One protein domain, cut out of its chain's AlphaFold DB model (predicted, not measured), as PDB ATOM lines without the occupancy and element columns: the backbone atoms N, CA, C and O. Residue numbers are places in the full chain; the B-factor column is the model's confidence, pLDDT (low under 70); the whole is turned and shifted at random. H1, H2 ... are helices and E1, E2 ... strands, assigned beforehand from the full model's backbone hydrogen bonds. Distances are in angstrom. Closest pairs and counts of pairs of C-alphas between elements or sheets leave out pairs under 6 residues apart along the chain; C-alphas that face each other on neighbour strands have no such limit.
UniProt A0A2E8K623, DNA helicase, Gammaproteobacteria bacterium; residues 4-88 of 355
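Overview. This is residues 4 to 88 of the 355 residues of the protein "DNA helicase" of Gammaproteobacteria bacterium (UniProt A0A2E8K623). A small antiparallel sheet of three strands, E1 to E3, lies toward one end, and a long helical hairpin, H2 and H3, reaches away from it, meeting it through the last residues of H3; the short helix H1 covers E1. Residues 40 to 45 stick out at the far end of the hairpin. The printed part has 85 residues, with named elements in the order H1 E1 H2 H3 E2 E3, sheet order E1 E2 E3, class mixed. It is loose, with a radius of gyration of the C-alphas of 14.9 A, and spans 46 by 30 by 22 A.

Arrangement. Start at inner strand E2, residues 70 to 76. Its antiparallel neighbour E1, residues 14 to 17, runs at 146 degrees to it; N 15 and O 74, 3.0 A apart, are within hydrogen-bond range. E3, residues 81 to 87, forms an antiparallel hairpin with E2 at 160 degrees; N 71 and O 86 are within range at 2.8 A. H1, residues 4 to 12, is over E1 at a height over the sheet of 6.0 A; their closest C-alphas, Leu 9 and Ala 15, are 4.8 A apart. On the same face H3, residues 47 to 63, is over E3 at 10.3 A, making two layers, helices on one face of a sheet; Phe 59 and Leu 85 have their closest C-alphas, 7.3 A apart. H2, residues 22 to 40, is not on the sheet; it touches H3 as a helical hairpin, opposite ways at a steep tilt of 39 degrees, closest at C-alphas 32 and 53, 5.9 A. In H1, H2 and H3 every O i to N i+4 pair is within range.

Along the chain. Find C-alpha 22 at (139.677, 126.879, 169.804); from there H2 runs 27.3 A. H3 covers 24.1 A, E2 19.5 A, and E3 19.4 A, ending at C-alpha 87, (128.327, 136.992, 156.893).

Size, cuts and confidence. The C-alphas farthest apart, Asp 11 and Asp 42, are 47.0 A apart. The printed part has no cut and no long link. Look for pLDDT under 70 at residues 4, 6 to 7 and 42 to 43.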
ATOM      1  N   GLU A   4     151.528 139.676 163.736       60.97
ATOM      2  CA  GLU A   4     151.042 140.449 162.578       60.97
ATOM      3  C   GLU A   4     149.596 140.948 162.755       60.97
ATOM      4  O   GLU A   4     149.292 142.095 162.456       60.97
ATOM      5  N   SER A   5     148.706 140.125 163.318       70.31
ATOM      6  CA  SER A   5     147.317 140.530 163.593       70.31
ATOM      7  C   SER A   5     147.205 141.528 164.750       70.31
ATOM      8  O   SER A   5     146.197 142.212 164.884       70.31
ATOM      9  N   GLU A   6     148.207 141.578 165.626       68.44
ATOM     10  CA  GLU A   6     148.294 142.576 166.691       68.44
ATOM     11  C   GLU A   6     148.735 143.927 166.121       68.44
ATOM     12  O   GLU A   6     148.140 144.950 166.450       68.44
ATOM     13  N   ASP A   7     149.704 143.914 165.203       69.06
ATOM     14  CA  ASP A   7     150.164 145.103 164.485       69.06
ATOM     15  C   ASP A   7     149.031 145.705 163.623       69.06
ATOM     16  O   ASP A   7     148.753 146.898 163.723       69.06
ATOM     17  N   GLU A   8     148.270 144.886 162.884       73.56
ATOM     18  CA  GLU A   8     147.087 145.347 162.127       73.56
ATOM     19  C   GLU A   8     146.013 145.986 163.022       73.56
ATOM     20  O   GLU A   8     145.480 147.055 162.707       73.56
ATOM     21  N   LEU A   9     145.712 145.355 164.162       76.94
ATOM     22  CA  LEU A   9     144.719 145.856 165.112       76.94
ATOM     23  C   LEU A   9     145.139 147.203 165.717       76.94
ATOM     24  O   LEU A   9     144.278 148.048 165.978       76.94
ATOM     25  N   ASN A  10     146.440 147.398 165.932       70.19
ATOM     26  CA  ASN A  10     147.004 148.632 166.470       70.19
ATOM     27  C   ASN A  10     147.059 149.751 165.417       70.19
ATOM     28  O   ASN A  10     146.717 150.890 165.735       70.19
ATOM     29  N   ASP A  11     147.419 149.428 164.175       74.88
ATOM     30  CA  ASP A  11     147.618 150.416 163.109       74.88
ATOM     31  C   ASP A  11     146.310 150.821 162.413       74.88
ATOM     32  O   ASP A  11     146.089 151.996 162.112       74.88
ATOM     33  N   GLN A  12     145.423 149.856 162.151       78.31
ATOM     34  CA  GLN A  12     144.184 150.067 161.388       78.31
ATOM     35  C   GLN A  12     142.930 150.082 162.271       78.31
ATOM     36  O   GLN A  12     141.838 150.409 161.802       78.31
ATOM     37  N   GLY A  13     143.064 149.712 163.548       85.69
ATOM     38  CA  GLY A  13     141.946 149.572 164.481       85.69
ATOM     39  C   GLY A  13     141.146 148.277 164.310       85.69
ATOM     40  O   GLY A  13     140.170 148.075 165.032       85.69
ATOM     41  N   TYR A  14     141.521 147.388 163.385       90.31
ATOM     42  CA  TYR A  14     140.897 146.076 163.196       90.31
ATOM     43  C   TYR A  14     141.905 145.052 162.663       90.31
ATOM     44  O   TYR A  14     142.886 145.427 162.034       90.31
ATOM     45  N   ALA A  15     141.637 143.767 162.891       91.00
ATOM     46  CA  ALA A  15     142.423 142.667 162.333       91.00
ATOM     47  C   ALA A  15     141.501 141.542 161.865       91.00
ATOM     48  O   ALA A  15     140.637 141.088 162.625       91.00
ATOM     49  N   VAL A  16     141.679 141.096 160.623       90.31
ATOM     50  CA  VAL A  16     140.919 139.979 160.047       90.31
ATOM     51  C   VAL A  16     141.684 138.691 160.323       90.31
ATOM     52  O   VAL A  16     142.890 138.601 160.121       90.31
ATOM     53  N   LEU A  17     140.986 137.687 160.834       90.44
ATOM     54  CA  LEU A  17     141.570 136.433 161.282       90.44
ATOM     55  C   LEU A  17     141.000 135.283 160.451       90.44
ATOM     56  O   LEU A  17     139.796 135.213 160.228       90.44
ATOM     57  N   GLU A  18     141.853 134.334 160.060       85.62
ATOM     58  CA  GLU A  18     141.444 133.177 159.242       85.62
ATOM     59  C   GLU A  18     140.364 132.317 159.913       85.62
ATOM     60  O   GLU A  18     139.526 131.723 159.243       85.62
ATOM     61  N   LYS A  19     140.406 132.199 161.245       87.31
ATOM     62  CA  LYS A  19     139.459 131.388 162.013       87.31
ATOM     63  C   LYS A  19     139.380 131.819 163.464       87.31
ATOM     64  O   LYS A  19     140.327 132.374 164.030       87.31
ATOM     65  N   VAL A  20     138.270 131.465 164.100       90.25
ATOM     66  CA  VAL A  20     138.115 131.596 165.547       90.25
ATOM     67  C   VAL A  20     139.024 130.591 166.254       90.25
ATOM     68  O   VAL A  20     139.086 129.416 165.894       90.25
ATOM     69  N   SER A  21     139.759 131.042 167.273       90.62
ATOM     70  CA  SER A  21     140.641 130.151 168.034       90.62
ATOM     71  C   SER A  21     139.849 129.163 168.898       90.62
ATOM     72  O   SER A  21     138.882 129.547 169.559       90.62
ATOM     73  N   ASN A  22     140.308 127.910 168.969       91.00
ATOM     74  CA  ASN A  22     139.677 126.879 169.804       91.00
ATOM     75  C   ASN A  22     139.617 127.281 171.285       91.00
ATOM     76  O   ASN A  22     138.623 127.012 171.948       91.00
ATOM     77  N   THR A  23     140.646 127.966 171.791       93.50
ATOM     78  CA  THR A  23     140.679 128.475 173.170       93.50
ATOM     79  C   THR A  23     139.554 129.474 173.431       93.50
ATOM     80  O   THR A  23     138.896 129.399 174.464       93.50
ATOM     81  N   PHE A  24     139.282 130.379 172.484       92.94
ATOM     82  CA  PHE A  24     138.176 131.328 172.608       92.94
ATOM     83  C   PHE A  24     136.815 130.624 172.557       92.94
ATOM     84  O   PHE A  24     135.952 130.901 173.384       92.94
ATOM     85  N   VAL A  25     136.642 129.654 171.653       95.00
ATOM     86  CA  VAL A  25     135.419 128.832 171.582       95.00
ATOM     87  C   VAL A  25     135.173 128.084 172.897       95.00
ATOM     88  O   VAL A  25     134.051 128.080 173.397       95.00
ATOM     89  N   GLN A  26     136.212 127.484 173.487       96.50
ATOM     90  CA  GLN A  26     136.118 126.806 174.785       96.50
ATOM     91  C   GLN A  26     135.742 127.774 175.909       96.50
ATOM     92  O   GLN A  26     134.836 127.474 176.679       96.50
ATOM     93  N   ALA A  27     136.363 128.957 175.956       96.38
ATOM     94  CA  ALA A  27     136.030 129.979 176.943       96.38
ATOM     95  C   ALA A  27     134.561 130.431 176.841       96.38
ATOM     96  O   ALA A  27     133.882 130.537 177.860       96.38
ATOM     97  N   LEU A  28     134.043 130.630 175.621       96.44
ATOM     98  CA  LEU A  28     132.632 130.964 175.406       96.44
ATOM     99  C   LEU A  28     131.690 129.838 175.850       96.44
ATOM    100  O   LEU A  28     130.641 130.124 176.424       96.44
ATOM    101  N   ARG A  29     132.051 128.569 175.612       96.81
ATOM    102  CA  ARG A  29     131.263 127.413 176.076       96.81
ATOM    103  C   ARG A  29     131.212 127.349 177.603       96.81
ATOM    104  O   ARG A  29     130.118 127.305 178.155       96.81
ATOM    105  N   SER A  30     132.358 127.462 178.278       97.06
ATOM    106  CA  SER A  30     132.425 127.485 179.748       97.06
ATOM    107  C   SER A  30     131.678 128.677 180.356       97.06
ATOM    108  O   SER A  30     131.028 128.542 181.395       97.06
ATOM    109  N   PHE A  31     131.724 129.840 179.696       96.69
ATOM    110  CA  PHE A  31     130.899 130.987 180.072       96.69
ATOM    111  C   PHE A  31     129.404 130.662 179.961       96.69
ATOM    112  O   PHE A  31     128.673 130.912 180.914       96.69
ATOM    113  N   CYS A  32     128.952 130.085 178.841       96.44
ATOM    114  CA  CYS A  32     127.541 129.742 178.647       96.44
ATOM    115  C   CYS A  32     127.047 128.739 179.699       96.44
ATOM    116  O   CYS A  32     125.984 128.949 180.268       96.44
ATOM    117  N   GLU A  33     127.830 127.701 180.003       95.31
ATOM    118  CA  GLU A  33     127.501 126.716 181.046       95.31
ATOM    119  C   GLU A  33     127.342 127.374 182.426       95.31
ATOM    120  O   GLU A  33     126.373 127.115 183.142       95.31
ATOM    121  N   SER A  34     128.261 128.277 182.782       93.56
ATOM    122  CA  SER A  34     128.224 128.995 184.063       93.56
ATOM    123  C   SER A  34     127.050 129.977 184.136       93.56
ATOM    124  O   SER A  34     126.346 130.042 185.143       93.56
ATOM    125  N   ALA A  35     126.821 130.731 183.057       93.00
ATOM    126  CA  ALA A  35     125.731 131.696 182.957       93.00
ATOM    127  C   ALA A  35     124.363 131.007 183.009       93.00
ATOM    128  O   ALA A  35     123.460 131.504 183.671       93.00
ATOM    129  N   GLU A  36     124.212 129.843 182.372       91.62
ATOM    130  CA  GLU A  36     122.977 129.061 182.421       91.62
ATOM    131  C   GLU A  36     122.643 128.593 183.845       91.62
ATOM    132  O   GLU A  36     121.473 128.599 184.223       91.62
ATOM    133  N   GLY A  37     123.651 128.228 184.649       88.44
ATOM    134  CA  GLY A  37     123.462 127.909 186.067       88.44
ATOM    135  C   GLY A  37     122.891 129.090 186.855       88.44
ATOM    136  O   GLY A  37     121.871 128.943 187.521       88.44
ATOM    137  N   LEU A  38     123.496 130.272 186.705       87.69
ATOM    138  CA  LEU A  38     123.068 131.499 187.389       87.69
ATOM    139  C   LEU A  38     121.691 131.998 186.925       87.69
ATOM    140  O   LEU A  38     120.921 132.517 187.725       87.69
ATOM    141  N   LEU A  39     121.365 131.840 185.639       88.50
ATOM    142  CA  LEU A  39     120.077 132.258 185.073       88.50
ATOM    143  C   LEU A  39     118.911 131.333 185.467       88.50
ATOM    144  O   LEU A  39     117.757 131.717 185.287       88.50
ATOM    145  N   LYS A  40     119.193 130.121 185.969       84.88
ATOM    146  CA  LYS A  40     118.186 129.163 186.459       84.88
ATOM    147  C   LYS A  40     117.821 129.355 187.931       84.88
ATOM    148  O   LYS A  40     116.818 128.792 188.362       84.88
ATOM    149  N   GLU A  41     118.628 130.077 188.704       82.88
ATOM    150  CA  GLU A  41     118.323 130.354 190.109       82.88
ATOM    151  C   GLU A  41     117.130 131.321 190.208       82.88
ATOM    152  O   GLU A  41     117.094 132.345 189.525       82.88
ATOM    153  N   ASP A  42     116.135 130.990 191.044       57.84
ATOM    154  CA  ASP A  42     114.952 131.831 191.269       57.84
ATOM    155  C   ASP A  42     115.383 133.190 191.849       57.84
ATOM    156  O   ASP A  42     115.761 133.312 193.017       57.84
ATOM    157  N   GLY A  43     115.336 134.228 191.014       69.00
ATOM    158  CA  GLY A  43     115.793 135.568 191.353       69.00
ATOM    159  C   GLY A  43     115.510 136.588 190.252       69.00
ATOM    160  O   GLY A  43     114.892 136.298 189.228       69.00
ATOM    161  N   GLN A  44     115.950 137.825 190.477       72.25
ATOM    162  CA  GLN A  44     115.835 138.895 189.493       72.25
ATOM    163  C   GLN A  44     116.830 138.630 188.353       72.25
ATOM    164  O   GLN A  44     118.042 138.715 188.549       72.25
ATOM    165  N   VAL A  45     116.315 138.277 187.171       76.69
ATOM    166  CA  VAL A  45     117.130 137.999 185.983       76.69
ATOM    167  C   VAL A  45     117.944 139.240 185.626       76.69
ATOM    168  O   VAL A  45     117.401 140.327 185.446       76.69
ATOM    169  N   ASN A  46     119.261 139.076 185.537       86.56
ATOM    170  CA  ASN A  46     120.144 140.128 185.060       86.56
ATOM    171  C   ASN A  46     120.074 140.179 183.523       86.56
ATOM    172  O   ASN A  46     120.599 139.293 182.845       86.56
ATOM    173  N   ASP A  47     119.424 141.215 182.987       89.38
ATOM    174  CA  ASP A  47     119.213 141.394 181.543       89.38
ATOM    175  C   ASP A  47     120.527 141.478 180.748       89.38
ATOM    176  O   ASP A  47     120.613 140.945 179.638       89.38
ATOM    177  N   ASP A  48     121.577 142.079 181.317       92.12
ATOM    178  CA  ASP A  48     122.889 142.183 180.666       92.12
ATOM    179  C   ASP A  48     123.548 140.806 180.536       92.12
ATOM    180  O   ASP A  48     124.073 140.454 179.473       92.12
ATOM    181  N   LEU A  49     123.476 139.988 181.594       92.19
ATOM    182  CA  LEU A  49     123.972 138.611 181.571       92.19
ATOM    183  C   LEU A  49     123.196 137.766 180.556       92.19
ATOM    184  O   LEU A  49     123.808 137.032 179.780       92.19
ATOM    185  N   LEU A  50     121.866 137.885 180.536       92.56
ATOM    186  CA  LEU A  50     121.007 137.156 179.603       92.56
ATOM    187  C   LEU A  50     121.309 137.538 178.144       92.56
ATOM    188  O   LEU A  50     121.442 136.669 177.275       92.56
ATOM    189  N   SER A  51     121.477 138.833 177.876       93.81
ATOM    190  CA  SER A  51     121.854 139.360 176.561       93.81
ATOM    191  C   SER A  51     123.222 138.839 176.106       93.81
ATOM    192  O   SER A  51     123.378 138.374 174.967       93.81
ATOM    193  N   LEU A  52     124.214 138.841 177.006       93.75
ATOM    194  CA  LEU A  52     125.546 138.309 176.722       93.75
ATOM    195  C   LEU A  52     125.517 136.791 176.493       93.75
ATOM    196  O   LEU A  52     126.134 136.311 175.540       93.75
ATOM    197  N   TYR A  53     124.765 136.044 177.305       95.19
ATOM    198  CA  TYR A  53     124.554 134.602 177.149       95.19
ATOM    199  C   TYR A  53     123.999 134.259 175.761       95.19
ATOM    200  O   TYR A  53     124.612 133.485 175.020       95.19
ATOM    201  N   PHE A  54     122.906 134.906 175.340       95.25
ATOM    202  CA  PHE A  54     122.343 134.683 174.007       95.25
ATOM    203  C   PHE A  54     123.276 135.120 172.875       95.25
ATOM    204  O   PHE A  54     123.302 134.480 171.817       95.25
ATOM    205  N   SER A  55     124.059 136.180 173.081       94.75
ATOM    206  CA  SER A  55     125.075 136.614 172.117       94.75
ATOM    207  C   SER A  55     126.169 135.556 171.943       94.75
ATOM    208  O   SER A  55     126.527 135.228 170.809       94.75
ATOM    209  N   CYS A  56     126.637 134.950 173.039       95.62
ATOM    210  CA  CYS A  56     127.640 133.884 173.018       95.62
ATOM    211  C   CYS A  56     127.106 132.601 172.368       95.62
ATOM    212  O   CYS A  56     127.770 132.043 171.496       95.62
ATOM    213  N   LEU A  57     125.885 132.170 172.709       95.75
ATOM    214  CA  LEU A  57     125.247 131.013 172.069       95.75
ATOM    215  C   LEU A  57     125.080 131.209 170.559       95.75
ATOM    216  O   LEU A  57     125.378 130.307 169.772       95.75
ATOM    217  N   ARG A  58     124.633 132.398 170.136       94.44
ATOM    218  CA  ARG A  58     124.492 132.731 168.713       94.44
ATOM    219  C   ARG A  58     125.841 132.700 168.005       94.44
ATOM    220  O   ARG A  58     125.924 132.161 166.902       94.44
ATOM    221  N   PHE A  59     126.880 133.245 168.637       95.19
ATOM    222  CA  PHE A  59     128.239 133.218 168.106       95.19
ATOM    223  C   PHE A  59     128.734 131.778 167.927       95.19
ATOM    224  O   PHE A  59     129.163 131.424 166.834       95.19
ATOM    225  N   LEU A  60     128.619 130.937 168.961       95.44
ATOM    226  CA  LEU A  60     129.039 129.532 168.925       95.44
ATOM    227  C   LEU A  60     128.317 128.750 167.823       95.44
ATOM    228  O   LEU A  60     128.970 128.104 167.006       95.44
ATOM    229  N   ARG A  61     126.988 128.876 167.743       93.56
ATOM    230  CA  ARG A  61     126.184 128.219 166.705       93.56
ATOM    231  C   ARG A  61     126.558 128.684 165.299       93.56
ATOM    232  O   ARG A  61     126.607 127.876 164.381       93.56
ATOM    233  N   THR A  62     126.811 129.980 165.125       92.00
ATOM    234  CA  THR A  62     127.237 130.526 163.827       92.00
ATOM    235  C   THR A  62     128.620 129.998 163.459       92.00
ATOM    236  O   THR A  62     128.815 129.559 162.335       92.00
ATOM    237  N   ASN A  63     129.552 129.972 164.418       93.69
ATOM    238  CA  ASN A  63     130.917 129.478 164.236       93.69
ATOM    239  C   ASN A  63     130.977 128.008 163.788       93.69
ATOM    240  O   ASN A  63     131.897 127.622 163.081       93.69
ATOM    241  N   GLU A  64     130.010 127.180 164.183       91.31
ATOM    242  CA  GLU A  64     129.922 125.779 163.741       91.31
ATOM    243  C   GLU A  64     129.533 125.634 162.263       91.31
ATOM    244  O   GLU A  64     129.686 124.559 161.689       91.31
ATOM    245  N   GLN A  65     129.029 126.705 161.648       85.31
ATOM    246  CA  GLN A  65     128.493 126.707 160.291       85.31
ATOM    247  C   GLN A  65     129.254 127.640 159.345       85.31
ATOM    248  O   GLN A  65     128.778 127.847 158.234       85.31
ATOM    249  N   ILE A  66     130.392 128.208 159.753       88.38
ATOM    250  CA  ILE A  66     131.160 129.124 158.898       88.38
ATOM    251  C   ILE A  66     131.809 128.393 157.722       88.38
ATOM    252  O   ILE A  66     132.245 127.248 157.835       88.38
ATOM    253  N   ASP A  67     131.900 129.103 156.612       90.44
ATOM    254  CA  ASP A  67     132.583 128.736 155.377       90.44
ATOM    255  C   ASP A  67     133.251 129.999 154.796       90.44
ATOM    256  O   ASP A  67     133.484 130.975 155.516       90.44
ATOM    257  N   GLU A  68     133.581 129.983 153.505       90.69
ATOM    258  CA  GLU A  68     134.194 131.114 152.799       90.69
ATOM    259  C   GLU A  68     133.312 132.372 152.729       90.69
ATOM    260  O   GLU A  68     133.840 133.467 152.531       90.69
ATOM    261  N   ASP A  69     132.000 132.258 152.967       93.38
ATOM    262  CA  ASP A  69     131.069 133.391 152.953       93.38
ATOM    263  C   ASP A  69     131.154 134.255 154.219       93.38
ATOM    264  O   ASP A  69     130.472 135.279 154.323       93.38
ATOM    265  N   TYR A  70     131.964 133.859 155.204       93.75
ATOM    266  CA  TYR A  70     132.089 134.535 156.488       93.75
ATOM    267  C   TYR A  70     133.499 135.086 156.711       93.75
ATOM    268  O   TYR A  70     134.503 134.437 156.441       93.75
ATOM    269  N   ALA A  71     133.574 136.267 157.318       93.88
ATOM    270  CA  ALA A  71     134.804 136.812 157.877       93.88
ATOM    271  C   ALA A  71     134.757 136.798 159.402       93.88
ATOM    272  O   ALA A  71     133.750 137.158 160.023       93.88
ATOM    273  N   PHE A  72     135.891 136.466 160.007       94.12
ATOM    274  CA  PHE A  72     136.132 136.662 161.424       94.12
ATOM    275  C   PHE A  72     137.098 137.828 161.614       94.12
ATOM    276  O   PHE A  72     138.181 137.833 161.036       94.12
ATOM    277  N   TYR A  73     136.730 138.827 162.413       93.38
ATOM    278  CA  TYR A  73     137.629 139.944 162.687       93.38
ATOM    279  C   TYR A  73     137.470 140.509 164.095       93.38
ATOM    280  O   TYR A  73     136.427 140.385 164.752       93.38
ATOM    281  N   LEU A  74     138.545 141.139 164.550       92.62
ATOM    282  CA  LEU A  74     138.622 141.915 165.775       92.62
ATOM    283  C   LEU A  74     138.534 143.397 165.430       92.62
ATOM    284  O   LEU A  74     139.104 143.832 164.435       92.62
ATOM    285  N   LEU A  75     137.840 144.169 166.257       90.94
ATOM    286  CA  LEU A  75     137.724 145.615 166.115       90.94
ATOM    287  C   LEU A  75     138.069 146.273 167.448       90.94
ATOM    288  O   LEU A  75     137.399 146.037 168.457       90.94
ATOM    289  N   ASN A  76     139.091 147.119 167.439       88.19
ATOM    290  CA  ASN A  76     139.439 147.955 168.572       88.19
ATOM    291  C   ASN A  76     138.458 149.135 168.639       88.19
ATOM    292  O   ASN A  76     138.389 149.972 167.739       88.19
ATOM    293  N   SER A  77     137.672 149.187 169.710       81.94
ATOM    294  CA  SER A  77     136.682 150.234 169.965       81.94
ATOM    295  C   SER A  77     137.147 151.180 171.081       81.94
ATOM    296  O   SER A  77     136.330 151.690 171.852       81.94
ATOM    297  N   GLY A  78     138.460 151.406 171.190       81.94
ATOM    298  CA  GLY A  78     139.081 152.278 172.181       81.94
ATOM    299  C   GLY A  78     139.330 151.555 173.501       81.94
ATOM    300  O   GLY A  78     140.429 151.066 173.733       81.94
ATOM    301  N   LYS A  79     138.322 151.508 174.380       83.25
ATOM    302  CA  LYS A  79     138.426 150.806 175.677       83.25
ATOM    303  C   LYS A  79     138.043 149.330 175.599       83.25
ATOM    304  O   LYS A  79     138.441 148.561 176.466       83.25
ATOM    305  N   ASP A  80     137.305 148.960 174.556       86.44
ATOM    306  CA  ASP A  80     136.768 147.619 174.376       86.44
ATOM    307  C   ASP A  80     137.326 146.973 173.113       86.44
ATOM    308  O   ASP A  80     137.541 147.634 172.092       86.44
ATOM    309  N   LEU A  81     137.464 145.651 173.157       88.06
ATOM    310  CA  LEU A  81     137.708 144.825 171.985       88.06
ATOM    311  C   LEU A  81     136.395 144.175 171.554       88.06
ATOM    312  O   LEU A  81     135.753 143.470 172.333       88.06
ATOM    313  N   LYS A  82     136.001 144.382 170.299       90.50
ATOM    314  CA  LYS A  82     134.841 143.715 169.707       90.50
ATOM    315  C   LYS A  82     135.299 142.554 168.846       90.50
ATOM    316  O   LYS A  82     136.232 142.675 168.060       90.50
ATOM    317  N   VAL A  83     134.594 141.444 168.984       91.62
ATOM    318  CA  VAL A  83     134.818 140.217 168.229       91.62
ATOM    319  C   VAL A  83     133.616 140.016 167.319       91.62
ATOM    320  O   VAL A  83     132.480 140.066 167.798       91.62
ATOM    321  N   LYS A  84     133.834 139.815 166.017       93.06
ATOM    322  CA  LYS A  84     132.728 139.704 165.064       93.06
ATOM    323  C   LYS A  84     132.923 138.566 164.074       93.06
ATOM    324  O   LYS A  84     133.959 138.454 163.430       93.06
ATOM    325  N   LEU A  85     131.877 137.753 163.953       93.69
ATOM    326  CA  LEU A  85     131.636 136.872 162.818       93.69
ATOM    327  C   LEU A  85     130.650 137.577 161.892       93.69
ATOM    328  O   LEU A  85     129.533 137.904 162.300       93.69
ATOM    329  N   PHE A  86     131.083 137.860 160.672       94.50
ATOM    330  CA  PHE A  86     130.335 138.637 159.695       94.50
ATOM    331  C   PHE A  86     130.045 137.787 158.462       94.50
ATOM    332  O   PHE A  86     130.972 137.310 157.821       94.50
ATOM    333  N   CYS A  87     128.764 137.610 158.141       93.88
ATOM    334  CA  CYS A  87     128.327 136.992 156.893       93.88
ATOM    335  C   CYS A  87     128.499 138.009 155.759       93.88
ATOM    336  O   CYS A  87     127.790 139.018 155.720       93.88
ATOM    337  N   ILE A  88     129.468 137.761 154.883       94.06
ATOM    338  CA  ILE A  88     129.776 138.584 153.714       94.06
ATOM    339  C   ILE A  88     128.774 138.288 152.594       94.06
ATOM    340  O   ILE A  88     128.256 139.219 151.973       94.06
TER     341      ILE A  88